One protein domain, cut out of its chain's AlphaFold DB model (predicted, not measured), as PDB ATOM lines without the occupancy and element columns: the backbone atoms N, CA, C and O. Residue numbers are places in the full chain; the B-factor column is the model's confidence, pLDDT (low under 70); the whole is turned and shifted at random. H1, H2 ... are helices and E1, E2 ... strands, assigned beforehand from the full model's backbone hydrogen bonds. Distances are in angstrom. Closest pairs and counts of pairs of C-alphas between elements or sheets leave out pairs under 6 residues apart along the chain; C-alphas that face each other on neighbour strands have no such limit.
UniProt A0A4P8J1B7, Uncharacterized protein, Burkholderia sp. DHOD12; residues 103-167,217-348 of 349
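What this domain is: This is residues 103 to 167 and 217 to 348 of the 349 residues of an uncharacterized protein of Burkholderia sp. DHOD12 (UniProt A0A4P8J1B7). A long helix, H9, runs through the middle of a body of mostly crossed helices, with H2 and H3 on one side of it, H7 and H8 covering another side, and H1, H4 and H5 clustered at one end. A twisted sheet, chiefly the long hairpin of E2 and E3, packs on H6 and on H3. The printed part has 197 residues and is mostly helix, with nine named helices and three named strands in the order H1 H2 E1 H3 H4 H5 H6 H7 H8 H9 E2 E3. The sheet, in the order E1 E3 E2, is antiparallel; the whole is compact, with a radius of gyration of the C-alphas of 17.9 A and spans of 56 by 40 by 30 A.

How they stand to each other: H1, residues 104 to 113, touches H4, residues 226 to 232, the closest C-alphas being those of Glu 111 and Leu 230, 6.7 A apart. H2, residues 117 to 140, touches the hub H9, residues 299 to 321, at a steep tilt of 39 degrees, the same way, closest at the C-alphas of Arg 128 and Ala 310, 4.9 A. E1, residues 145 to 147, is the antiparallel neighbour of E3, residues 337 to 347, with N 345 and O 146 within hydrogen-bond range at 2.8 A. H3, residues 148 to 164, H5, residues 241 to 257, H6, residues 260 to 273, and H9 form a bundle, a group of neighbouring helices. H3 touches H5 with residues 154 to 161 alone, at a shallow tilt of 20 degrees, opposite ways, closest at the C-alphas of Trp 157 and Gly 256, 6.1 A. H6 is on the sheet at a height of 6.4 A, over E3. H7, residues 275 to 283, and H8, residues 285 to 292, touch H9, closest at the C-alphas of Leu 282 and Leu 316, 6.1 A, and of Val 292 and Gln 305, 5.6 A. E2, residues 322 to 334, bends by 83 degrees at residue 326 and forms a hairpin with E3, with N 344 and O 328 within hydrogen-bond range at 2.8 A. Every O i to N i+4 pair is within hydrogen-bond range in H1, H2, H4, H5, H6, H7 and H8, against 9 of 13 in H3 and 15 of 19 in H9.

Where its parts are: H1 begins at C-alpha 104, (190.895, 132.981, 185.905). H2 is 34.3 A long, H9 33.7 A, E3 29.2 A and E2 28.1 A. E3 ends at C-alpha 347, (235.051, 128.578, 195.794).

The domain as a whole: The C-alphas farthest apart, of Pro 236 and Pro 326, are 56.3 A apart. Residues 168 to 216 are not printed, and C-alphas 167 and 217 are 11.9 A apart across the cut. Of the links that are printed whole, none is long. The pLDDT is under 70 at residues 103 to 105, 219 to 223, 294 to 297 and 334 to 337.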
ATOM      1  N   ALA A 103     187.078 134.864 185.591       54.25
ATOM      2  CA  ALA A 103     187.965 135.107 184.453       54.25
ATOM      3  C   ALA A 103     189.317 134.350 184.514       54.25
ATOM      4  O   ALA A 103     190.094 134.404 183.554       54.25
ATOM      5  N   SER A 104     189.597 133.605 185.590       60.94
ATOM      6  CA  SER A 104     190.895 132.981 185.905       60.94
ATOM      7  C   SER A 104     191.637 132.291 184.751       60.94
ATOM      8  O   SER A 104     192.821 132.583 184.542       60.94
ATOM      9  N   PRO A 105     190.996 131.417 183.940       64.62
ATOM     10  CA  PRO A 105     191.719 130.678 182.906       64.62
ATOM     11  C   PRO A 105     192.207 131.598 181.782       64.62
ATOM     12  O   PRO A 105     193.281 131.389 181.219       64.62
ATOM     13  N   ARG A 106     191.429 132.646 181.472       71.38
ATOM     14  CA  ARG A 106     191.764 133.638 180.442       71.38
ATOM     15  C   ARG A 106     192.916 134.528 180.898       71.38
ATOM     16  O   ARG A 106     193.807 134.805 180.100       71.38
ATOM     17  N   PHE A 107     192.931 134.897 182.180       76.12
ATOM     18  CA  PHE A 107     194.027 135.646 182.793       76.12
ATOM     19  C   PHE A 107     195.339 134.860 182.775       76.12
ATOM     20  O   PHE A 107     196.336 135.366 182.274       76.12
ATOM     21  N   GLY A 108     195.341 133.604 183.235       77.75
ATOM     22  CA  GLY A 108     196.562 132.789 183.251       77.75
ATOM     23  C   GLY A 108     197.140 132.540 181.852       77.75
ATOM     24  O   GLY A 108     198.354 132.607 181.656       77.75
ATOM     25  N   ALA A 109     196.281 132.307 180.853       82.06
ATOM     26  CA  ALA A 109     196.714 132.171 179.461       82.06
ATOM     27  C   ALA A 109     197.286 133.484 178.900       82.06
ATOM     28  O   ALA A 109     198.281 133.466 178.178       82.06
ATOM     29  N   TRP A 110     196.682 134.624 179.237       87.38
ATOM     30  CA  TRP A 110     197.176 135.939 178.838       87.38
ATOM     31  C   TRP A 110     198.537 136.272 179.464       87.38
ATOM     32  O   TRP A 110     199.445 136.663 178.734       87.38
ATOM     33  N   GLU A 111     198.724 136.018 180.761       88.12
ATOM     34  CA  GLU A 111     200.018 136.174 181.441       88.12
ATOM     35  C   GLU A 111     201.099 135.293 180.804       88.12
ATOM     36  O   GLU A 111     202.206 135.751 180.531       88.12
ATOM     37  N   ALA A 112     200.771 134.034 180.495       86.06
ATOM     38  CA  ALA A 112     201.701 133.126 179.830       86.06
ATOM     39  C   ALA A 112     202.118 133.629 178.434       86.06
ATOM     40  O   ALA A 112     203.269 133.443 178.036       86.06
ATOM     41  N   ARG A 113     201.227 134.323 177.707       87.62
ATOM     42  CA  ARG A 113     201.552 134.944 176.410       87.62
ATOM     43  C   ARG A 113     202.547 136.097 176.518       87.62
ATOM     44  O   ARG A 113     203.198 136.383 175.518       87.62
ATOM     45  N   ALA A 114     202.714 136.717 177.689       87.38
ATOM     46  CA  ALA A 114     203.770 137.707 177.905       87.38
ATOM     47  C   ALA A 114     205.168 137.069 178.018       87.38
ATOM     48  O   ALA A 114     206.176 137.761 177.874       87.38
ATOM     49  N   CYS A 115     205.245 135.749 178.216       88.31
ATOM     50  CA  CYS A 115     206.489 134.985 178.300       88.31
ATOM     51  C   CYS A 115     206.638 133.970 177.147       88.31
ATOM     52  O   CYS A 115     206.803 132.775 177.406       88.31
ATOM     53  N   PRO A 116     206.620 134.391 175.863       87.62
ATOM     54  CA  PRO A 116     206.895 133.474 174.761       87.62
ATOM     55  C   PRO A 116     208.345 132.953 174.837       87.62
ATOM     56  O   PRO A 116     209.192 133.586 175.478       87.62
ATOM     57  N   PRO A 117     208.695 131.865 174.123       88.19
ATOM     58  CA  PRO A 117     210.042 131.283 174.161       88.19
ATOM     59  C   PRO A 117     211.176 132.295 173.928       88.19
ATOM     60  O   PRO A 117     212.187 132.268 174.625       88.19
ATOM     61  N   LYS A 118     210.983 133.250 173.006       88.94
ATOM     62  CA  LYS A 118     211.949 134.329 172.739       88.94
ATOM     63  C   LYS A 118     212.151 135.257 173.944       88.94
ATOM     64  O   LYS A 118     213.280 135.654 174.217       88.94
ATOM     65  N   ALA A 119     211.081 135.589 174.670       89.69
ATOM     66  CA  ALA A 119     211.173 136.406 175.880       89.69
ATOM     67  C   ALA A 119     211.845 135.625 177.015       89.69
ATOM     68  O   ALA A 119     212.748 136.150 177.656       89.69
ATOM     69  N   LEU A 120     211.483 134.351 177.210       91.19
ATOM     70  CA  LEU A 120     212.134 133.488 178.201       91.19
ATOM     71  C   LEU A 120     213.642 133.359 177.946       91.19
ATOM     72  O   LEU A 120     214.417 133.453 178.893       91.19
ATOM     73  N   ALA A 121     214.070 133.226 176.688       90.69
ATOM     74  CA  ALA A 121     215.490 133.193 176.333       90.69
ATOM     75  C   ALA A 121     216.215 134.516 176.654       90.69
ATOM     76  O   ALA A 121     217.349 134.507 177.141       90.69
ATOM     77  N   ALA A 122     215.568 135.662 176.426       91.69
ATOM     78  CA  ALA A 122     216.126 136.968 176.777       91.69
ATOM     79  C   ALA A 122     216.205 137.173 178.303       91.69
ATOM     80  O   ALA A 122     217.226 137.633 178.816       91.69
ATOM     81  N   LEU A 123     215.172 136.751 179.039       94.25
ATOM     82  CA  LEU A 123     215.164 136.736 180.504       94.25
ATOM     83  C   LEU A 123     216.242 135.807 181.064       94.25
ATOM     84  O   LEU A 123     216.933 136.182 182.005       94.25
ATOM     85  N   GLN A 124     216.464 134.648 180.441       95.06
ATOM     86  CA  GLN A 124     217.557 133.743 180.793       95.06
ATOM     87  C   GLN A 124     218.922 134.403 180.591       95.06
ATOM     88  O   GLN A 124     219.803 134.287 181.440       95.06
ATOM     89  N   ALA A 125     219.115 135.123 179.483       94.50
ATOM     90  CA  ALA A 125     220.350 135.862 179.240       94.50
ATOM     91  C   ALA A 125     220.573 136.962 180.295       94.50
ATOM     92  O   ALA A 125     221.689 137.106 180.802       94.50
ATOM     93  N   CYS A 126     219.511 137.680 180.678       95.06
ATOM     94  CA  CYS A 126     219.534 138.648 181.776       95.06
ATOM     95  C   CYS A 126     219.884 137.978 183.118       95.06
ATOM     96  O   CYS A 126     220.766 138.454 183.840       95.06
ATOM     97  N   ALA A 127     219.272 136.831 183.419       97.12
ATOM     98  CA  ALA A 127     219.542 136.045 184.617       97.12
ATOM     99  C   ALA A 127     221.003 135.575 184.666       97.12
ATOM    100  O   ALA A 127     221.677 135.794 185.669       97.12
ATOM    101  N   ARG A 128     221.546 135.032 183.566       97.25
ATOM    102  CA  ARG A 128     222.966 134.647 183.471       97.25
ATOM    103  C   ARG A 128     223.901 135.817 183.763       97.25
ATOM    104  O   ARG A 128     224.856 135.661 184.519       97.25
ATOM    105  N   SER A 129     223.637 136.979 183.164       96.62
ATOM    106  CA  SER A 129     224.423 138.197 183.409       96.62
ATOM    107  C   SER A 129     224.374 138.597 184.887       96.62
ATOM    108  O   SER A 129     225.406 138.840 185.506       96.62
ATOM    109  N   THR A 130     223.182 138.553 185.487       96.00
ATOM    110  CA  THR A 130     222.965 138.859 186.908       96.00
ATOM    111  C   THR A 130     223.735 137.905 187.825       96.00
ATOM    112  O   THR A 130     224.423 138.359 188.739       96.00
ATOM    113  N   VAL A 131     223.687 136.594 187.562       97.50
ATOM    114  CA  VAL A 131     224.433 135.582 188.332       97.50
ATOM    115  C   VAL A 131     225.942 135.807 188.206       97.50
ATOM    116  O   VAL A 131     226.631 135.838 189.222       97.50
ATOM    117  N   ARG A 132     226.458 136.034 186.987       96.62
ATOM    118  CA  ARG A 132     227.886 136.328 186.764       96.62
ATOM    119  C   ARG A 132     228.334 137.558 187.539       96.62
ATOM    120  O   ARG A 132     229.311 137.478 188.272       96.62
ATOM    121  N   ASN A 133     227.592 138.659 187.443       95.00
ATOM    122  CA  ASN A 133     227.922 139.894 188.152       95.00
ATOM    123  C   ASN A 133     227.969 139.681 189.671       95.00
ATOM    124  O   ASN A 133     228.882 140.172 190.332       95.00
ATOM    125  N   ARG A 134     227.026 138.910 190.231       94.25
ATOM    126  CA  ARG A 134     227.020 138.576 191.665       94.25
ATOM    127  C   ARG A 134     228.227 137.727 192.070       94.25
ATOM    128  O   ARG A 134     228.860 138.041 193.074       94.25
ATOM    129  N   LEU A 135     228.589 136.712 191.286       92.69
ATOM    130  CA  LEU A 135     229.778 135.894 191.551       92.69
ATOM    131  C   LEU A 135     231.070 136.713 191.455       92.69
ATOM    132  O   LEU A 135     231.907 136.621 192.350       92.69
ATOM    133  N   THR A 136     231.198 137.579 190.446       93.12
ATOM    134  CA  THR A 136     232.332 138.508 190.323       93.12
ATOM    135  C   THR A 136     232.433 139.422 191.544       93.12
ATOM    136  O   THR A 136     233.523 139.623 192.076       93.12
ATOM    137  N   LEU A 137     231.307 139.945 192.046       92.25
ATOM    138  CA  LEU A 137     231.292 140.760 193.266       92.25
ATOM    139  C   LEU A 137     231.746 139.967 194.499       92.25
ATOM    140  O   LEU A 137     232.534 140.485 195.289       92.25
ATOM    141  N   ILE A 138     231.300 138.717 194.658       90.62
ATOM    142  CA  ILE A 138     231.732 137.830 195.753       90.62
ATOM    143  C   ILE A 138     233.247 137.589 195.684       90.62
ATOM    144  O   ILE A 138     233.942 137.781 196.684       90.62
ATOM    145  N   GLN A 139     233.765 137.250 194.500       88.75
ATOM    146  CA  GLN A 139     235.192 137.011 194.265       88.75
ATOM    147  C   GLN A 139     236.038 138.271 194.495       88.75
ATOM    148  O   GLN A 139     237.067 138.205 195.162       88.75
ATOM    149  N   SER A 140     235.580 139.438 194.026       91.19
ATOM    150  CA  SER A 140     236.285 140.721 194.203       91.19
ATOM    151  C   SER A 140     236.439 141.138 195.669       91.19
ATOM    152  O   SER A 140     237.353 141.881 196.013       91.19
ATOM    153  N   ARG A 141     235.569 140.631 196.553       92.25
ATOM    154  CA  ARG A 141     235.632 140.847 198.005       92.25
ATOM    155  C   ARG A 141     236.510 139.818 198.727       92.25
ATOM    156  O   ARG A 141     236.449 139.742 199.950       92.25
ATOM    157  N   ALA A 142     237.274 139.011 197.984       85.38
ATOM    158  CA  ALA A 142     238.127 137.937 198.495       85.38
ATOM    159  C   ALA A 142     237.391 136.933 199.407       85.38
ATOM    160  O   ALA A 142     237.988 136.306 200.283       85.38
ATOM    161  N   ARG A 143     236.075 136.766 199.215       89.94
ATOM    162  CA  ARG A 143     235.288 135.785 199.964       89.94
ATOM    163  C   ARG A 143     235.463 134.409 199.334       89.94
ATOM    164  O   ARG A 143     235.127 134.208 198.171       89.94
ATOM    165  N   SER A 144     235.930 133.451 200.128       86.81
ATOM    166  CA  SER A 144     236.036 132.044 199.724       86.81
ATOM    167  C   SER A 144     234.722 131.276 199.872       86.81
ATOM    168  O   SER A 144     234.625 130.149 199.390       86.81
ATOM    169  N   THR A 145     233.713 131.868 200.524       92.94
ATOM    170  CA  THR A 145     232.388 131.273 200.724       92.94
ATOM    171  C   THR A 145     231.242 132.230 200.437       92.94
ATOM    172  O   THR A 145     231.324 133.437 200.697       92.94
ATOM    173  N   PHE A 146     230.135 131.666 199.962       94.88
ATOM    174  CA  PHE A 146     228.871 132.373 199.780       94.88
ATOM    175  C   PHE A 146     227.682 131.428 199.931       94.88
ATOM    176  O   PHE A 146     227.807 130.233 199.671       94.88
ATOM    177  N   ASP A 147     226.534 131.959 200.339       96.00
ATOM    178  CA  ASP A 147     225.279 131.212 200.331       96.00
ATOM    179  C   ASP A 147     224.605 131.324 198.962       96.00
ATOM    180  O   ASP A 147     224.156 132.397 198.555       96.00
ATOM    181  N   LEU A 148     224.523 130.213 198.229       96.62
ATOM    182  CA  LEU A 148     223.897 130.190 196.912       96.62
ATOM    183  C   LEU A 148     222.425 130.606 196.970       96.62
ATOM    184  O   LEU A 148     221.959 131.330 196.087       96.62
ATOM    185  N   VAL A 149     221.674 130.123 197.960       95.19
ATOM    186  CA  VAL A 149     220.229 130.362 198.011       95.19
ATOM    187  C   VAL A 149     219.973 131.824 198.353       95.19
ATOM    188  O   VAL A 149     219.222 132.486 197.638       95.19
ATOM    189  N   GLU A 150     220.635 132.343 199.386       94.00
ATOM    190  CA  GLU A 150     220.415 133.708 199.869       94.00
ATOM    191  C   GLU A 150     221.045 134.775 198.958       94.00
ATOM    192  O   GLU A 150     220.406 135.783 198.652       94.00
ATOM    193  N   GLU A 151     222.279 134.566 198.488       95.31
ATOM    194  CA  GLU A 151     223.043 135.608 197.787       95.31
ATOM    195  C   GLU A 151     222.841 135.596 196.265       95.31
ATOM    196  O   GLU A 151     223.007 136.637 195.618       95.31
ATOM    197  N   ILE A 152     222.464 134.446 195.687       96.25
ATOM    198  CA  ILE A 152     222.267 134.282 194.239       96.25
ATOM    199  C   ILE A 152     220.804 134.004 193.904       96.25
ATOM    200  O   ILE A 152     220.176 134.811 193.223       96.25
ATOM    201  N   ALA A 153     220.249 132.880 194.360       95.69
ATOM    202  CA  ALA A 153     218.984 132.365 193.839       95.69
ATOM    203  C   ALA A 153     217.767 133.194 194.281       95.69
ATOM    204  O   ALA A 153     216.872 133.460 193.483       95.69
ATOM    205  N   GLN A 154     217.724 133.627 195.542       93.38
ATOM    206  CA  GLN A 154     216.626 134.419 196.090       93.38
ATOM    207  C   GLN A 154     216.477 135.811 195.450       93.38
ATOM    208  O   GLN A 154     215.344 136.171 195.115       93.38
ATOM    209  N   PRO A 155     217.549 136.601 195.259       94.12
ATOM    210  CA  PRO A 155     217.430 137.913 194.631       94.12
ATOM    211  C   PRO A 155     217.355 137.873 193.099       94.12
ATOM    212  O   PRO A 155     216.983 138.880 192.498       94.12
ATOM    213  N   LEU A 156     217.660 136.732 192.467       96.25
ATOM    214  CA  LEU A 156     217.734 136.611 191.010       96.25
ATOM    215  C   LEU A 156     216.455 137.071 190.306       96.25
ATOM    216  O   LEU A 156     216.518 137.910 189.410       96.25
ATOM    217  N   TRP A 157     215.295 136.533 190.693       96.25
ATOM    218  CA  TRP A 157     214.050 136.860 190.000       96.25
ATOM    219  C   TRP A 157     213.620 138.322 190.163       96.25
ATOM    220  O   TRP A 157     213.345 138.945 189.139       96.25
ATOM    221  N   PRO A 158     213.594 138.910 191.377       95.38
ATOM    222  CA  PRO A 158     213.325 140.338 191.525       95.38
ATOM    223  C   PRO A 158     214.246 141.221 190.671       95.38
ATOM    224  O   PRO A 158     213.762 142.166 190.052       95.38
ATOM    225  N   ASP A 159     215.539 140.900 190.571       95.31
ATOM    226  CA  ASP A 159     216.477 141.671 189.747       95.31
ATOM    227  C   ASP A 159     216.151 141.570 188.249       95.31
ATOM    228  O   ASP A 159     216.082 142.587 187.554       95.31
ATOM    229  N   VAL A 160     215.908 140.351 187.757       95.56
ATOM    230  CA  VAL A 160     215.558 140.092 186.352       95.56
ATOM    231  C   VAL A 160     214.219 140.734 185.994       95.56
ATOM    232  O   VAL A 160     214.099 141.375 184.950       95.56
ATOM    233  N   LEU A 161     213.218 140.613 186.866       95.69
ATOM    234  CA  LEU A 161     211.903 141.205 186.657       95.69
ATOM    235  C   LEU A 161     211.968 142.732 186.671       95.69
ATOM    236  O   LEU A 161     211.359 143.371 185.818       95.69
ATOM    237  N   ALA A 162     212.725 143.324 187.596       94.69
ATOM    238  CA  ALA A 162     212.923 144.766 187.639       94.69
ATOM    239  C   ALA A 162     213.590 145.280 186.358       94.69
ATOM    240  O   ALA A 162     213.149 146.289 185.812       94.69
ATOM    241  N   ALA A 163     214.604 144.571 185.848       92.75
ATOM    242  CA  ALA A 163     215.224 144.895 184.567       92.75
ATOM    243  C   ALA A 163     214.223 144.783 183.406       92.75
ATOM    244  O   ALA A 163     214.163 145.671 182.559       92.75
ATOM    245  N   TRP A 164     213.386 143.741 183.389       93.00
ATOM    246  CA  TRP A 164     212.363 143.558 182.356       93.00
ATOM    247  C   TRP A 164     211.249 144.616 182.407       93.00
ATOM    248  O   TRP A 164     210.707 145.014 181.374       93.00
ATOM    249  N   CYS A 165     210.923 145.103 183.599       92.69
ATOM    250  CA  CYS A 165     209.961 146.182 183.811       92.69
ATOM    251  C   CYS A 165     210.555 147.579 183.562       92.69
ATOM    252  O   CYS A 165     209.808 148.551 183.603       92.69
ATOM    253  N   GLY A 166     211.869 147.699 183.334       91.12
ATOM    254  CA  GLY A 166     212.541 148.995 183.193       91.12
ATOM    255  C   GLY A 166     212.635 149.791 184.499       91.12
ATOM    256  O   GLY A 166     212.723 151.013 184.467       91.12
ATOM    257  N   LEU A 167     212.603 149.122 185.656       92.44
ATOM    258  CA  LEU A 167     212.629 149.794 186.956       92.44
ATOM    259  C   LEU A 167     214.010 150.376 187.275       92.44
ATOM    260  O   LEU A 167     215.054 149.750 187.045       92.44
ATOM    261  N   PRO A 217     207.271 156.089 179.481       75.19
ATOM    262  CA  PRO A 217     207.629 155.943 178.075       75.19
ATOM    263  C   PRO A 217     208.500 154.707 177.858       75.19
ATOM    264  O   PRO A 217     209.428 154.440 178.622       75.19
ATOM    265  N   ARG A 218     208.203 153.948 176.805       73.12
ATOM    266  CA  ARG A 218     208.844 152.658 176.554       73.12
ATOM    267  C   ARG A 218     209.946 152.809 175.519       73.12
ATOM    268  O   ARG A 218     209.672 153.199 174.389       73.12
ATOM    269  N   ASP A 219     211.166 152.437 175.887       60.47
ATOM    270  CA  ASP A 219     212.239 152.242 174.917       60.47
ATOM    271  C   ASP A 219     212.115 150.828 174.323       60.47
ATOM    272  O   ASP A 219     212.303 149.819 175.007       60.47
ATOM    273  N   VAL A 220     211.700 150.746 173.057       56.03
ATOM    274  CA  VAL A 220     211.299 149.489 172.390       56.03
ATOM    275  C   VAL A 220     212.456 148.844 171.615       56.03
ATOM    276  O   VAL A 220     212.257 147.917 170.834       56.03
ATOM    277  N   THR A 221     213.690 149.315 171.794       54.31
ATOM    278  CA  THR A 221     214.778 149.013 170.851       54.31
ATOM    279  C   THR A 221     215.372 147.598 170.936       54.31
ATOM    280  O   THR A 221     216.009 147.173 169.973       54.31
ATOM    281  N   ARG A 222     215.189 146.825 172.025       61.09
ATOM    282  CA  ARG A 222     215.835 145.488 172.164       61.09
ATOM    283  C   ARG A 222     214.947 144.343 172.660       61.09
ATOM    284  O   ARG A 222     215.073 143.224 172.166       61.09
ATOM    285  N   MET A 223     214.064 144.590 173.622       69.88
ATOM    286  CA  MET A 223     213.109 143.609 174.149       69.88
ATOM    287  C   MET A 223     211.874 144.373 174.635       69.88
ATOM    288  O   MET A 223     212.054 145.362 175.346       69.88
ATOM    289  N   PRO A 224     210.642 143.954 174.288       79.25
ATOM    290  CA  PRO A 224     209.459 144.583 174.856       79.25
ATOM    291  C   PRO A 224     209.515 144.446 176.379       79.25
ATOM    292  O   PRO A 224     209.768 143.354 176.903       79.25
ATOM    293  N   SER A 225     209.294 145.556 177.085       89.00
ATOM    294  CA  SER A 225     209.129 145.520 178.536       89.00
ATOM    295  C   SER A 225     207.995 144.565 178.909       89.00
ATOM    296  O   SER A 225     207.125 144.276 178.079       89.00
ATOM    297  N   LEU A 226     207.978 144.087 180.157       91.88
ATOM    298  CA  LEU A 226     206.901 143.217 180.643       91.88
ATOM    299  C   LEU A 226     205.525 143.786 180.277       91.88
ATOM    300  O   LEU A 226     204.663 143.084 179.752       91.88
ATOM    301  N   PHE A 227     205.345 145.082 180.511       92.31
ATOM    302  CA  PHE A 227     204.070 145.740 180.295       92.31
ATOM    303  C   PHE A 227     203.712 145.914 178.819       92.31
ATOM    304  O   PHE A 227     202.542 145.793 178.473       92.31
ATOM    305  N   ALA A 228     204.697 146.101 177.937       89.69
ATOM    306  CA  ALA A 228     204.457 146.059 176.496       89.69
ATOM    307  C   ALA A 228     204.024 144.662 176.033       89.69
ATOM    308  O   ALA A 228     203.110 144.531 175.218       89.69
ATOM    309  N   ALA A 229     204.657 143.616 176.571       90.00
ATOM    310  CA  ALA A 229     204.299 142.239 176.261       90.00
ATOM    311  C   ALA A 229     202.873 141.908 176.738       90.00
ATOM    312  O   ALA A 229     202.085 141.360 175.967       90.00
ATOM    313  N   LEU A 230     202.515 142.299 177.964       92.06
ATOM    314  CA  LEU A 230     201.169 142.118 178.516       92.06
ATOM    315  C   LEU A 230     200.109 142.893 177.720       92.06
ATOM    316  O   LEU A 230     199.095 142.315 177.332       92.06
ATOM    317  N   GLU A 231     200.354 144.167 177.419       92.00
ATOM    318  CA  GLU A 231     199.415 145.006 176.665       92.00
ATOM    319  C   GLU A 231     199.136 144.455 175.263       92.00
ATOM    320  O   GLU A 231     197.983 144.421 174.843       92.00
ATOM    321  N   SER A 232     200.151 143.923 174.573       89.12
ATOM    322  CA  SER A 232     199.977 143.349 173.229       89.12
ATOM    323  C   SER A 232     198.988 142.176 173.167       89.12
ATOM    324  O   SER A 232     198.414 141.901 172.115       89.12
ATOM    325  N   GLY A 233     198.788 141.475 174.287       85.88
ATOM    326  CA  GLY A 233     197.877 140.336 174.395       85.88
ATOM    327  C   GLY A 233     196.576 140.631 175.141       85.88
ATOM    328  O   GLY A 233     195.802 139.689 175.358       85.88
ATOM    329  N   TRP A 234     196.372 141.875 175.591       92.44
ATOM    330  CA  TRP A 234     195.212 142.276 176.387       92.44
ATOM    331  C   TRP A 234     193.950 142.384 175.526       92.44
ATOM    332  O   TRP A 234     193.998 142.704 174.339       92.44
ATOM    333  N   THR A 235     192.797 142.120 176.140       88.88
ATOM    334  CA  THR A 235     191.482 142.339 175.532       88.88
ATOM    335  C   THR A 235     190.530 142.972 176.553       88.88
ATOM    336  O   THR A 235     190.642 142.665 177.743       88.88
ATOM    337  N   PRO A 236     189.535 143.775 176.123       88.44
ATOM    338  CA  PRO A 236     188.562 144.394 177.034       88.44
ATOM    339  C   PRO A 236     187.805 143.404 177.930       88.44
ATOM    340  O   PRO A 236     187.356 143.761 179.014       88.44
ATOM    341  N   ALA A 237     187.698 142.141 177.507       85.38
ATOM    342  CA  ALA A 237     187.058 141.073 178.273       85.38
ATOM    343  C   ALA A 237     187.817 140.681 179.555       85.38
ATOM    344  O   ALA A 237     187.260 139.965 180.386       85.38
ATOM    345  N   LEU A 238     189.077 141.099 179.704       82.56
ATOM    346  CA  LEU A 238     189.856 140.903 180.926       82.56
ATOM    347  C   LEU A 238     189.579 141.994 181.971       82.56
ATOM    348  O   LEU A 238     189.909 141.799 183.131       82.56
ATOM    349  N   GLY A 239     188.952 143.112 181.593       86.94
ATOM    350  CA  GLY A 239     188.725 144.261 182.471       86.94
ATOM    351  C   GLY A 239     189.655 145.440 182.165       86.94
ATOM    352  O   GLY A 239     190.374 145.407 181.161       86.94
ATOM    353  N   PRO A 240     189.628 146.501 182.995       90.12
ATOM    354  CA  PRO A 240     190.425 147.707 182.790       90.12
ATOM    355  C   PRO A 240     191.910 147.373 182.662       90.12
ATOM    356  O   PRO A 240     192.485 146.728 183.536       90.12
ATOM    357  N   ILE A 241     192.525 147.800 181.556       90.62
ATOM    358  CA  ILE A 241     193.885 147.384 181.200       90.62
ATOM    359  C   ILE A 241     194.901 147.689 182.297       90.62
ATOM    360  O   ILE A 241     195.726 146.840 182.613       90.62
ATOM    361  N   GLU A 242     194.816 148.875 182.892       90.75
ATOM    362  CA  GLU A 242     195.786 149.328 183.878       90.75
ATOM    363  C   GLU A 242     195.748 148.473 185.148       90.75
ATOM    364  O   GLU A 242     196.782 147.940 185.551       90.75
ATOM    365  N   ASP A 243     194.558 148.256 185.715       88.06
ATOM    366  CA  ASP A 243     194.376 147.404 186.896       88.06
ATOM    367  C   ASP A 243     194.887 145.983 186.618       88.06
ATOM    368  O   ASP A 243     195.681 145.414 187.369       88.06
ATOM    369  N   VAL A 244     194.485 145.423 185.478       90.31
ATOM    370  CA  VAL A 244     194.792 144.043 185.093       90.31
ATOM    371  C   VAL A 244     196.288 143.840 184.824       90.31
ATOM    372  O   VAL A 244     196.857 142.820 185.220       90.31
ATOM    373  N   ILE A 245     196.959 144.813 184.202       92.81
ATOM    374  CA  ILE A 245     198.405 144.777 183.946       92.81
ATOM    375  C   ILE A 245     199.216 144.868 185.241       92.81
ATOM    376  O   ILE A 245     200.203 144.142 185.397       92.81
ATOM    377  N   VAL A 246     198.810 145.730 186.174       94.06
ATOM    378  CA  VAL A 246     199.486 145.879 187.470       94.06
ATOM    379  C   VAL A 246     199.410 144.579 188.264       94.06
ATOM    380  O   VAL A 246     200.439 144.068 188.719       94.06
ATOM    381  N   ILE A 247     198.218 143.985 188.342       92.81
ATOM    382  CA  ILE A 247     197.995 142.691 188.993       92.81
ATOM    383  C   ILE A 247     198.815 141.577 188.338       92.81
ATOM    384  O   ILE A 247     199.455 140.792 189.044       92.81
ATOM    385  N   ALA A 248     198.865 141.523 187.003       92.88
ATOM    386  CA  ALA A 248     199.692 140.550 186.291       92.88
ATOM    387  C   ALA A 248     201.178 140.691 186.652       92.88
ATOM    388  O   ALA A 248     201.853 139.690 186.895       92.88
ATOM    389  N   GLY A 249     201.690 141.921 186.775       94.56
ATOM    390  CA  GLY A 249     203.053 142.175 187.251       94.56
ATOM    391  C   GLY A 249     203.316 141.601 188.650       94.56
ATOM    392  O   GLY A 249     204.329 140.929 188.870       94.56
ATOM    393  N   MET A 250     202.379 141.791 189.583       95.00
ATOM    394  CA  MET A 250     202.461 141.252 190.950       95.00
ATOM    395  C   MET A 250     202.418 139.721 190.977       95.00
ATOM    396  O   MET A 250     203.203 139.088 191.687       95.00
ATOM    397  N   ARG A 251     201.556 139.110 190.162       92.19
ATOM    398  CA  ARG A 251     201.466 137.650 190.025       92.19
ATOM    399  C   ARG A 251     202.725 137.058 189.413       92.19
ATOM    400  O   ARG A 251     203.255 136.084 189.937       92.19
ATOM    401  N   ILE A 252     203.261 137.675 188.364       93.56
ATOM    402  CA  ILE A 252     204.515 137.266 187.721       93.56
ATOM    403  C   ILE A 252     205.694 137.358 188.706       93.56
ATOM    404  O   ILE A 252     206.519 136.437 188.773       93.56
ATOM    405  N   LEU A 253     205.752 138.409 189.536       94.69
ATOM    406  CA  LEU A 253     206.710 138.503 190.644       94.69
ATOM    407  C   LEU A 253     206.578 137.310 191.597       94.69
ATOM    408  O   LEU A 253     207.587 136.678 191.926       94.69
ATOM    409  N   LEU A 254     205.357 136.992 192.026       90.75
ATOM    410  CA  LEU A 254     205.092 135.901 192.957       90.75
ATOM    411  C   LEU A 254     205.463 134.536 192.356       90.75
ATOM    412  O   LEU A 254     206.252 133.802 192.955       90.75
ATOM    413  N   CYS A 255     204.991 134.242 191.141       88.88
ATOM    414  CA  CYS A 255     205.231 132.989 190.425       88.88
ATOM    415  C   CYS A 255     206.720 132.686 190.225       88.88
ATOM    416  O   CYS A 255     207.134 131.539 190.377       88.88
ATOM    417  N   GLY A 256     207.533 133.690 189.885       89.94
ATOM    418  CA  GLY A 256     208.974 133.489 189.722       89.94
ATOM    419  C   GLY A 256     209.757 133.466 191.039       89.94
ATOM    420  O   GLY A 256     210.889 132.989 191.054       89.94
ATOM    421  N   SER A 257     209.175 133.935 192.150       89.69
ATOM    422  CA  SER A 257     209.841 133.981 193.463       89.69
ATOM    423  C   SER A 257     209.538 132.771 194.349       89.69
ATOM    424  O   SER A 257     210.312 132.446 195.258       89.69
ATOM    425  N   GLU A 258     208.370 132.151 194.190       84.12
ATOM    426  CA  GLU A 258     207.890 131.133 195.117       84.12
ATOM    427  C   GLU A 258     208.551 129.769 194.868       84.12
ATOM    428  O   GLU A 258     208.414 129.156 193.813       84.12
ATOM    429  N   GLY A 259     209.295 129.266 195.859       82.12
ATOM    430  CA  GLY A 259     209.897 127.928 195.826       82.12
ATOM    431  C   GLY A 259     211.061 127.743 194.844       82.12
ATOM    432  O   GLY A 259     211.809 126.780 194.997       82.12
ATOM    433  N   VAL A 260     211.264 128.660 193.893       90.50
ATOM    434  CA  VAL A 260     212.358 128.602 192.910       90.50
ATOM    435  C   VAL A 260     213.746 128.637 193.561       90.50
ATOM    436  O   VAL A 260     214.544 127.759 193.235       90.50
ATOM    437  N   PRO A 261     214.050 129.534 194.524       91.94
ATOM    438  CA  PRO A 261     215.394 129.599 195.106       91.94
ATOM    439  C   PRO A 261     215.819 128.301 195.798       91.94
ATOM    440  O   PRO A 261     216.926 127.817 195.582       91.94
ATOM    441  N   GLY A 262     214.906 127.691 196.563       89.62
ATOM    442  CA  GLY A 262     215.156 126.409 197.221       89.62
ATOM    443  C   GLY A 262     215.382 125.279 196.216       89.62
ATOM    444  O   GLY A 262     216.313 124.506 196.389       89.62
ATOM    445  N   ARG A 263     214.616 125.241 195.113       89.56
ATOM    446  CA  ARG A 263     214.826 124.261 194.030       89.56
ATOM    447  C   ARG A 263     216.179 124.425 193.341       89.56
ATOM    448  O   ARG A 263     216.808 123.427 193.011       89.56
ATOM    449  N   ILE A 264     216.631 125.660 193.116       93.94
ATOM    450  CA  ILE A 264     217.979 125.927 192.589       93.94
ATOM    451  C   ILE A 264     219.030 125.387 193.566       93.94
ATOM    452  O   ILE A 264     219.961 124.704 193.142       93.94
ATOM    453  N   GLY A 265     218.839 125.633 194.865       93.38
ATOM    454  CA  GLY A 265     219.654 125.053 195.929       93.38
ATOM    455  C   GLY A 265     219.689 123.524 195.882       93.38
ATOM    456  O   GLY A 265     220.769 122.945 195.856       93.38
ATOM    457  N   ASP A 266     218.529 122.871 195.801       90.94
ATOM    458  CA  ASP A 266     218.408 121.411 195.721       90.94
ATOM    459  C   ASP A 266     219.159 120.841 194.505       90.94
ATOM    460  O   ASP A 266     219.874 119.845 194.627       90.94
ATOM    461  N   LEU A 267     219.033 121.488 193.340       91.88
ATOM    462  CA  LEU A 267     219.697 121.080 192.099       91.88
ATOM    463  C   LEU A 267     221.220 121.202 192.184       91.88
ATOM    464  O   LEU A 267     221.931 120.273 191.808       91.88
ATOM    465  N   VAL A 268     221.733 122.325 192.690       93.81
ATOM    466  CA  VAL A 268     223.182 122.493 192.862       93.81
ATOM    467  C   VAL A 268     223.711 121.539 193.926       93.81
ATOM    468  O   VAL A 268     224.755 120.925 193.730       93.81
ATOM    469  N   ASN A 269     222.969 121.340 195.017       92.88
ATOM    470  CA  ASN A 269     223.343 120.384 196.050       92.88
ATOM    471  C   ASN A 269     223.437 118.950 195.500       92.88
ATOM    472  O   ASN A 269     224.383 118.242 195.832       92.88
ATOM    473  N   LEU A 270     222.501 118.549 194.631       91.25
ATOM    474  CA  LEU A 270     222.540 117.265 193.928       91.25
ATOM    475  C   LEU A 270     223.785 117.130 193.044       91.25
ATOM    476  O   LEU A 270     224.399 116.069 193.033       91.25
ATOM    477  N   LEU A 271     224.157 118.181 192.308       91.75
ATOM    478  CA  LEU A 271     225.339 118.155 191.444       91.75
ATOM    479  C   LEU A 271     226.646 118.058 192.233       91.75
ATOM    480  O   LEU A 271     227.577 117.405 191.773       91.75
ATOM    481  N   ILE A 272     226.714 118.647 193.433       91.44
ATOM    482  CA  ILE A 272     227.872 118.488 194.329       91.44
ATOM    483  C   ILE A 272     228.021 117.020 194.742       91.44
ATOM    484  O   ILE A 272     229.135 116.502 194.757       91.44
ATOM    485  N   ASP A 273     226.907 116.349 195.042       90.56
ATOM    486  CA  ASP A 273     226.901 114.931 195.418       90.56
ATOM    487  C   ASP A 273     227.113 113.991 194.204       90.56
ATOM    488  O   ASP A 273     227.463 112.828 194.393       90.56
ATOM    489  N   ARG A 274     226.904 114.475 192.968       91.88
ATOM    490  CA  ARG A 274     227.010 113.721 191.700       91.88
ATOM    491  C   ARG A 274     227.794 114.498 190.644       91.88
ATOM    492  O   ARG A 274     227.233 114.973 189.652       91.88
ATOM    493  N   ARG A 275     229.098 114.653 190.856       91.31
ATOM    494  CA  ARG A 275     229.968 115.470 189.989       91.31
ATOM    495  C   ARG A 275     230.048 114.954 188.551       91.31
ATOM    496  O   ARG A 275     230.176 115.745 187.622       91.31
ATOM    497  N   GLU A 276     229.891 113.652 188.346       91.06
ATOM    498  CA  GLU A 276     229.788 113.032 187.028       91.06
ATOM    499  C   GLU A 276     228.620 113.595 186.205       91.06
ATOM    500  O   GLU A 276     228.757 113.802 184.999       91.06
ATOM    501  N   LEU A 277     227.505 113.938 186.860       89.75
ATOM    502  CA  LEU A 277     226.349 114.558 186.214       89.75
ATOM    503  C   LEU A 277     226.652 116.005 185.799       89.75
ATOM    504  O   LEU A 277     226.207 116.453 184.743       89.75
ATOM    505  N   ALA A 278     227.439 116.730 186.599       89.12
ATOM    506  CA  ALA A 278     227.889 118.076 186.249       89.12
ATOM    507  C   ALA A 278     228.803 118.050 185.013       89.12
ATOM    508  O   ALA A 278     228.584 118.819 184.075       89.12
ATOM    509  N   ALA A 279     229.765 117.123 184.970       89.12
ATOM    510  CA  ALA A 279     230.635 116.923 183.811       89.12
ATOM    511  C   ALA A 279     229.835 116.519 182.558       89.12
ATOM    512  O   ALA A 279     230.062 117.051 181.470       89.12
ATOM    513  N   GLU A 280     228.844 115.635 182.714       89.62
ATOM    514  CA  GLU A 280     227.936 115.238 181.638       89.62
ATOM    515  C   GLU A 280     227.180 116.436 181.049       89.62
ATOM    516  O   GLU A 280     227.113 116.591 179.826       89.62
ATOM    517  N   TRP A 281     226.595 117.273 181.904       91.00
ATOM    518  CA  TRP A 281     225.806 118.430 181.479       91.00
ATOM    519  C   TRP A 281     226.662 119.549 180.902       91.00
ATOM    520  O   TRP A 281     226.213 120.235 179.985       91.00
ATOM    521  N   LEU A 282     227.900 119.700 181.376       89.56
ATOM    522  CA  LEU A 282     228.872 120.604 180.771       89.56
ATOM    523  C   LEU A 282     229.238 120.154 179.348       89.56
ATOM    524  O   LEU A 282     229.282 120.979 178.438       89.56
ATOM    525  N   ALA A 283     229.437 118.850 179.137       89.06
ATOM    526  CA  ALA A 283     229.732 118.283 177.820       89.06
ATOM    527  C   ALA A 283     228.514 118.266 176.877       89.06
ATOM    528  O   ALA A 283     228.674 118.234 175.656       89.06
ATOM    529  N   ARG A 284     227.289 118.268 177.421       89.69
ATOM    530  CA  ARG A 284     226.032 118.205 176.658       89.69
ATOM    531  C   ARG A 284     225.020 119.251 177.145       89.69
ATOM    532  O   ARG A 284     224.079 118.892 177.860       89.69
ATOM    533  N   PRO A 285     225.123 120.516 176.701       82.31
ATOM    534  CA  PRO A 285     224.204 121.587 177.106       82.31
ATOM    535  C   PRO A 285     222.718 121.274 176.848       82.31
ATOM    536  O   PRO A 285     221.850 121.620 177.650       82.31
ATOM    537  N   ASP A 286     222.407 120.525 175.787       84.06
ATOM    538  CA  ASP A 286     221.034 120.094 175.484       84.06
ATOM    539  C   ASP A 286     220.472 119.086 176.501       84.06
ATOM    540  O   ASP A 286     219.255 118.923 176.625       84.06
ATOM    541  N   ALA A 287     221.333 118.355 177.217       83.19
ATOM    542  CA  ALA A 287     220.912 117.457 178.291       83.19
ATOM    543  C   ALA A 287     220.445 118.257 179.515       83.19
ATOM    544  O   ALA A 287     219.390 117.946 180.068       83.19
ATOM    545  N   LEU A 288     221.157 119.336 179.863       83.38
ATOM    546  CA  LEU A 288     220.741 120.278 180.904       83.38
ATOM    547  C   LEU A 288     219.382 120.899 180.567       83.38
ATOM    548  O   LEU A 288     218.468 120.869 181.392       83.38
ATOM    549  N   ALA A 289     219.232 121.423 179.345       80.62
ATOM    550  CA  ALA A 289     217.986 122.048 178.909       80.62
ATOM    551  C   ALA A 289     216.799 121.076 179.004       80.62
ATOM    552  O   ALA A 289     215.750 121.440 179.528       80.62
ATOM    553  N   ARG A 290     216.967 119.815 178.581       82.38
ATOM    554  CA  ARG A 290     215.923 118.778 178.693       82.38
ATOM    555  C   ARG A 290     215.634 118.361 180.133       82.38
ATOM    556  O   ARG A 290     214.478 118.120 180.468       82.38
ATOM    557  N   PHE A 291     216.660 118.279 180.978       81.00
ATOM    558  CA  PHE A 291     216.499 117.920 182.386       81.00
ATOM    559  C   PHE A 291     215.718 118.990 183.149       81.00
ATOM    560  O   PHE A 291     214.780 118.684 183.885       81.00
ATOM    561  N   VAL A 292     216.080 120.257 182.941       76.50
ATOM    562  CA  VAL A 292     215.397 121.386 183.570       76.50
ATOM    563  C   VAL A 292     214.014 121.582 182.941       76.50
ATOM    564  O   VAL A 292     213.059 121.875 183.659       76.50
ATOM    565  N   ASN A 293     213.858 121.344 181.634       73.50
ATOM    566  CA  ASN A 293     212.613 121.541 180.894       73.50
ATOM    567  C   ASN A 293     211.958 120.238 180.378       73.50
ATOM    568  O   ASN A 293     211.888 120.028 179.168       73.50
ATOM    569  N   PRO A 294     211.377 119.389 181.252       59.72
ATOM    570  CA  PRO A 294     210.667 118.176 180.830       59.72
ATOM    571  C   PRO A 294     209.285 118.449 180.193       59.72
ATOM    572  O   PRO A 294     208.484 117.528 180.045       59.72
ATOM    573  N   GLY A 295     208.972 119.703 179.846       62.50
ATOM    574  CA  GLY A 295     207.678 120.151 179.330       62.50
ATOM    575  C   GLY A 295     207.061 121.242 180.207       62.50
ATOM    576  O   GLY A 295     206.899 121.067 181.419       62.50
ATOM    577  N   GLN A 296     206.714 122.377 179.598       62.03
ATOM    578  CA  GLN A 296     206.099 123.517 180.280       62.03
ATOM    579  C   GLN A 296     204.601 123.269 180.495       62.03
ATOM    580  O   GLN A 296     203.852 123.137 179.531       62.03
ATOM    581  N   ARG A 297     204.154 123.222 181.758       68.31
ATOM    582  CA  ARG A 297     202.725 123.099 182.108       68.31
ATOM    583  C   ARG A 297     202.134 124.377 182.716       68.31
ATOM    584  O   ARG A 297     200.920 124.507 182.781       68.31
ATOM    585  N   SER A 298     202.974 125.312 183.171       84.38
ATOM    586  CA  SER A 298     202.548 126.595 183.749       84.38
ATOM    587  C   SER A 298     203.623 127.677 183.612       84.38
ATOM    588  O   SER A 298     204.811 127.370 183.475       84.38
ATOM    589  N   LEU A 299     203.216 128.945 183.721       85.69
ATOM    590  CA  LEU A 299     204.122 130.096 183.756       85.69
ATOM    591  C   LEU A 299     205.140 129.999 184.905       85.69
ATOM    592  O   LEU A 299     206.335 130.178 184.683       85.69
ATOM    593  N   ALA A 300     204.695 129.646 186.116       87.44
ATOM    594  CA  ALA A 300     205.583 129.472 187.268       87.44
ATOM    595  C   ALA A 300     206.670 128.417 187.002       87.44
ATOM    596  O   ALA A 300     207.835 128.616 187.343       87.44
ATOM    597  N   GLN A 301     206.314 127.315 186.334       86.31
ATOM    598  CA  GLN A 301     207.286 126.305 185.930       86.31
ATOM    599  C   GLN A 301     208.272 126.859 184.894       86.31
ATOM    600  O   GLN A 301     209.473 126.693 185.077       86.31
ATOM    601  N   ALA A 302     207.797 127.551 183.856       88.88
ATOM    602  CA  ALA A 302     208.667 128.138 182.835       88.88
ATOM    603  C   ALA A 302     209.684 129.130 183.435       88.88
ATOM    604  O   ALA A 302     210.871 129.075 183.111       88.88
ATOM    605  N   LEU A 303     209.246 129.985 184.364       92.12
ATOM    606  CA  LEU A 303     210.120 130.928 185.067       92.12
ATOM    607  C   LEU A 303     211.116 130.220 185.992       92.12
ATOM    608  O   LEU A 303     212.284 130.604 186.037       92.12
ATOM    609  N   ALA A 304     210.684 129.180 186.710       91.19
ATOM    610  CA  ALA A 304     211.566 128.391 187.568       91.19
ATOM    611  C   ALA A 304     212.676 127.700 186.762       91.19
ATOM    612  O   ALA A 304     213.837 127.698 187.166       91.19
ATOM    613  N   GLN A 305     212.314 127.143 185.607       91.19
ATOM    614  CA  GLN A 305     213.233 126.474 184.690       91.19
ATOM    615  C   GLN A 305     214.252 127.444 184.107       91.19
ATOM    616  O   GLN A 305     215.449 127.176 184.157       91.19
ATOM    617  N   MET A 306     213.784 128.596 183.624       94.25
ATOM    618  CA  MET A 306     214.642 129.656 183.100       94.25
ATOM    619  C   MET A 306     215.700 130.082 184.128       94.25
ATOM    620  O   MET A 306     216.886 130.153 183.804       94.25
ATOM    621  N   GLN A 307     215.294 130.302 185.384       96.12
ATOM    622  CA  GLN A 307     216.212 130.700 186.453       96.12
ATOM    623  C   GLN A 307     217.210 129.595 186.811       96.12
ATOM    624  O   GLN A 307     218.406 129.863 186.922       96.12
ATOM    625  N   ALA A 308     216.741 128.353 186.969       94.88
ATOM    626  CA  ALA A 308     217.608 127.221 187.283       94.88
ATOM    627  C   ALA A 308     218.642 126.982 186.179       94.88
ATOM    628  O   ALA A 308     219.826 126.833 186.472       94.88
ATOM    629  N   GLN A 309     218.217 127.022 184.916       94.44
ATOM    630  CA  GLN A 309     219.120 126.880 183.782       94.44
ATOM    631  C   GLN A 309     220.157 128.010 183.753       94.44
ATOM    632  O   GLN A 309     221.342 127.732 183.601       94.44
ATOM    633  N   ALA A 310     219.747 129.264 183.976       96.19
ATOM    634  CA  ALA A 310     220.673 130.394 184.015       96.19
ATOM    635  C   ALA A 310     221.741 130.261 185.114       96.19
ATOM    636  O   ALA A 310     222.905 130.572 184.871       96.19
ATOM    637  N   VAL A 311     221.367 129.794 186.311       96.75
ATOM    638  CA  VAL A 311     222.324 129.557 187.406       96.75
ATOM    639  C   VAL A 311     223.277 128.415 187.053       96.75
ATOM    640  O   VAL A 311     224.491 128.572 187.178       96.75
ATOM    641  N   LEU A 312     222.751 127.287 186.572       95.19
ATOM    642  CA  LEU A 312     223.556 126.112 186.237       95.19
ATOM    643  C   LEU A 312     224.531 126.390 185.087       95.19
ATOM    644  O   LEU A 312     225.702 126.049 185.199       95.19
ATOM    645  N   GLU A 313     224.112 127.090 184.032       94.69
ATOM    646  CA  GLU A 313     224.994 127.477 182.918       94.69
ATOM    647  C   GLU A 313     226.167 128.368 183.354       94.69
ATOM    648  O   GLU A 313     227.210 128.380 182.700       94.69
ATOM    649  N   VAL A 314     226.014 129.129 184.442       95.75
ATOM    650  CA  VAL A 314     227.093 129.963 184.987       95.75
ATOM    651  C   VAL A 314     227.999 129.173 185.931       95.75
ATOM    652  O   VAL A 314     229.207 129.390 185.912       95.75
ATOM    653  N   LEU A 315     227.446 128.262 186.736       94.38
ATOM    654  CA  LEU A 315     228.219 127.502 187.722       94.38
ATOM    655  C   LEU A 315     228.936 126.283 187.129       94.38
ATOM    656  O   LEU A 315     230.054 125.992 187.544       94.38
ATOM    657  N   LEU A 316     228.336 125.584 186.159       93.38
ATOM    658  CA  LEU A 316     228.875 124.337 185.596       93.38
ATOM    659  C   LEU A 316     230.339 124.442 185.119       93.38
ATOM    660  O   LEU A 316     231.118 123.557 185.466       93.38
ATOM    661  N   PRO A 317     230.777 125.508 184.417       92.69
ATOM    662  CA  PRO A 317     232.171 125.625 183.973       92.69
ATOM    663  C   PRO A 317     233.209 125.698 185.103       92.69
ATOM    664  O   PRO A 317     234.390 125.474 184.862       92.69
ATOM    665  N   CYS A 318     232.795 126.042 186.324       90.00
ATOM    666  CA  CYS A 318     233.673 126.133 187.492       90.00
ATOM    667  C   CYS A 318     233.316 125.112 188.578       90.00
ATOM    668  O   CYS A 318     233.847 125.183 189.686       90.00
ATOM    669  N   PHE A 319     232.444 124.150 188.263       90.31
ATOM    670  CA  PHE A 319     231.868 123.237 189.242       90.31
ATOM    671  C   PHE A 319     232.907 122.345 189.917       90.31
ATOM    672  O   PHE A 319     232.778 122.038 191.099       90.31
ATOM    673  N   ASP A 320     233.991 122.016 189.210       87.88
ATOM    674  CA  ASP A 320     235.100 121.250 189.775       87.88
ATOM    675  C   ASP A 320     235.737 121.939 190.986       87.88
ATOM    676  O   ASP A 320     236.219 121.263 191.894       87.88
ATOM    677  N   ARG A 321     235.654 123.272 191.049       89.25
ATOM    678  CA  ARG A 321     236.173 124.100 192.142       89.25
ATOM    679  C   ARG A 321     235.114 124.456 193.182       89.25
ATOM    680  O   ARG A 321     235.413 125.214 194.095       89.25
ATOM    681  N   ILE A 322     233.878 123.982 193.056       91.81
ATOM    682  CA  ILE A 322     232.803 124.308 193.997       91.81
ATOM    683  C   ILE A 322     232.618 123.150 194.969       91.81
ATOM    684  O   ILE A 322     232.337 122.033 194.553       91.81
ATOM    685  N   ASP A 323     232.695 123.430 196.268       91.94
ATOM    686  CA  ASP A 323     232.419 122.447 197.320       91.94
ATOM    687  C   ASP A 323     231.402 122.956 198.335       91.94
ATOM    688  O   ASP A 323     231.238 124.157 198.541       91.94
ATOM    689  N   ARG A 324     230.733 122.034 199.031       93.38
ATOM    690  CA  ARG A 324     229.876 122.387 200.169       93.38
ATOM    691  C   ARG A 324     230.749 122.831 201.348       93.38
ATOM    692  O   ARG A 324     231.684 122.132 201.739       93.38
ATOM    693  N   ALA A 325     230.429 123.966 201.966       90.88
ATOM    694  CA  ALA A 325     231.074 124.357 203.215       90.88
ATOM    695  C   ALA A 325     230.661 123.412 204.369       90.88
ATOM    696  O   ALA A 325     229.524 122.924 204.391       90.88
ATOM    697  N   PRO A 326     231.535 123.162 205.364       82.75
ATOM    698  CA  PRO A 326     231.173 122.374 206.541       82.75
ATOM    699  C   PRO A 326     229.964 122.993 207.252       82.75
ATOM    700  O   PRO A 326     229.975 124.184 207.549       82.75
ATOM    701  N   ARG A 327     228.918 122.195 207.524       76.75
ATOM    702  CA  ARG A 327     227.642 122.658 208.121       76.75
ATOM    703  C   ARG A 327     226.940 123.776 207.327       76.75
ATOM    704  O   ARG A 327     226.117 124.497 207.876       76.75
ATOM    705  N   GLY A 328     227.240 123.893 206.034       77.81
ATOM    706  CA  GLY A 328     226.720 124.940 205.159       77.81
ATOM    707  C   GLY A 328     225.304 124.718 204.630       77.81
ATOM    708  O   GLY A 328     224.841 125.519 203.829       77.81
ATOM    709  N   THR A 329     224.619 123.636 205.009       85.75
ATOM    710  CA  THR A 329     223.276 123.324 204.502       85.75
ATOM    711  C   THR A 329     222.232 123.398 205.598       85.75
ATOM    712  O   THR A 329     222.285 122.653 206.576       85.75
ATOM    713  N   THR A 330     221.232 124.254 205.393       89.12
ATOM    714  CA  THR A 330     220.064 124.335 206.275       89.12
ATOM    715  C   THR A 330     218.809 124.027 205.481       89.12
ATOM    716  O   THR A 330     218.541 124.624 204.436       89.12
ATOM    717  N   TRP A 331     218.039 123.074 205.993       86.25
ATOM    718  CA  TRP A 331     216.779 122.640 205.411       86.25
ATOM    719  C   TRP A 331     215.622 123.136 206.256       86.25
ATOM    720  O   TRP A 331     215.676 123.067 207.483       86.25
ATOM    721  N   GLN A 332     214.536 123.513 205.600       80.69
ATOM    722  CA  GLN A 332     213.300 123.851 206.278       80.69
ATOM    723  C   GLN A 332     212.138 123.058 205.701       80.69
ATOM    724  O   GLN A 332     211.986 122.916 204.487       80.69
ATOM    725  N   THR A 333     211.289 122.559 206.592       72.75
ATOM    726  CA  THR A 333     210.042 121.897 206.218       72.75
ATOM    727  C   THR A 333     208.902 122.902 206.347       72.75
ATOM    728  O   THR A 333     208.579 123.348 207.449       72.75
ATOM    729  N   ARG A 334     208.270 123.271 205.226       63.44
ATOM    730  CA  ARG A 334     207.025 124.060 205.216       63.44
ATOM    731  C   ARG A 334     205.930 123.265 204.523       63.44
ATOM    732  O   ARG A 334     206.117 122.829 203.393       63.44
ATOM    733  N   SER A 335     204.797 123.091 205.204       56.03
ATOM    734  CA  SER A 335     203.601 122.442 204.643       56.03
ATOM    735  C   SER A 335     203.894 121.062 204.030       56.03
ATOM    736  O   SER A 335     203.438 120.748 202.938       56.03
ATOM    737  N   GLY A 336     204.738 120.266 204.697       58.69
ATOM    738  CA  GLY A 336     205.148 118.932 204.235       58.69
ATOM    739  C   GLY A 336     206.228 118.908 203.144       58.69
ATOM    740  O   GLY A 336     206.777 117.845 202.870       58.69
ATOM    741  N   LEU A 337     206.600 120.054 202.562       61.59
ATOM    742  CA  LEU A 337     207.688 120.154 201.588       61.59
ATOM    743  C   LEU A 337     208.985 120.577 202.280       61.59
ATOM    744  O   LEU A 337     209.067 121.651 202.882       61.59
ATOM    745  N   LYS A 338     210.012 119.733 202.168       74.12
ATOM    746  CA  LYS A 338     211.382 120.057 202.571       74.12
ATOM    747  C   LYS A 338     212.029 120.889 201.465       74.12
ATOM    748  O   LYS A 338     211.990 120.489 200.306       74.12
ATOM    749  N   ARG A 339     212.574 122.052 201.811       80.31
ATOM    750  CA  ARG A 339     213.255 122.964 200.881       80.31
ATOM    751  C   ARG A 339     214.577 123.412 201.490       80.31
ATOM    752  O   ARG A 339     214.660 123.584 202.709       80.31
ATOM    753  N   LEU A 340     215.593 123.590 200.657       85.56
ATOM    754  CA  LEU A 340     216.865 124.158 201.086       85.56
ATOM    755  C   LEU A 340     216.707 125.671 201.298       85.56
ATOM    756  O   LEU A 340     216.290 126.383 200.385       85.56
ATOM    757  N   GLU A 341     216.988 126.150 202.511       87.88
ATOM    758  CA  GLU A 341     217.006 127.590 202.821       87.88
ATOM    759  C   GLU A 341     218.402 128.182 202.649       87.88
ATOM    760  O   GLU A 341     218.521 129.307 202.181       87.88
ATOM    761  N   HIS A 342     219.432 127.406 202.987       93.12
ATOM    762  CA  HIS A 342     220.824 127.833 202.930       93.12
ATOM    763  C   HIS A 342     221.678 126.755 202.269       93.12
ATOM    764  O   HIS A 342     221.575 125.575 202.629       93.12
ATOM    765  N   LEU A 343     222.529 127.168 201.327       95.38
ATOM    766  CA  LEU A 343     223.562 126.327 200.721       95.38
ATOM    767  C   LEU A 343     224.856 127.125 200.612       95.38
ATOM    768  O   LEU A 343     225.121 127.776 199.603       95.38
ATOM    769  N   VAL A 344     225.669 127.055 201.657       96.19
ATOM    770  CA  VAL A 344     226.975 127.699 201.693       96.19
ATOM    771  C   VAL A 344     227.968 126.876 200.883       96.19
ATOM    772  O   VAL A 344     228.263 125.718 201.200       96.19
ATOM    773  N   LEU A 345     228.492 127.500 199.836       94.75
ATOM    774  CA  LEU A 345     229.472 126.944 198.919       94.75
ATOM    775  C   LEU A 345     230.841 127.564 199.168       94.75
ATOM    776  O   LEU A 345     230.943 128.724 199.565       94.75
ATOM    777  N   ARG A 346     231.891 126.784 198.924       92.88
ATOM    778  CA  ARG A 346     233.288 127.206 198.874       92.88
ATOM    779  C   ARG A 346     233.715 127.309 197.418       92.88
ATOM    780  O   ARG A 346     233.486 126.375 196.656       92.88
ATOM    781  N   LEU A 347     234.350 128.420 197.064       87.06
ATOM    782  CA  LEU A 347     235.051 128.578 195.794       87.06
ATOM    783  C   LEU A 347     236.510 128.168 196.010       87.06
ATOM    784  O   LEU A 347     237.240 128.818 196.759       87.06
ATOM    785  N   GLY A 348     236.908 127.059 195.401       78.44
ATOM    786  CA  GLY A 348     238.298 126.653 195.256       78.44
ATOM    787  C   GLY A 348     239.051 127.653 194.379       78.44
ATOM    788  O   GLY A 348     238.469 128.233 193.459       78.44
TER     789      GLY A 348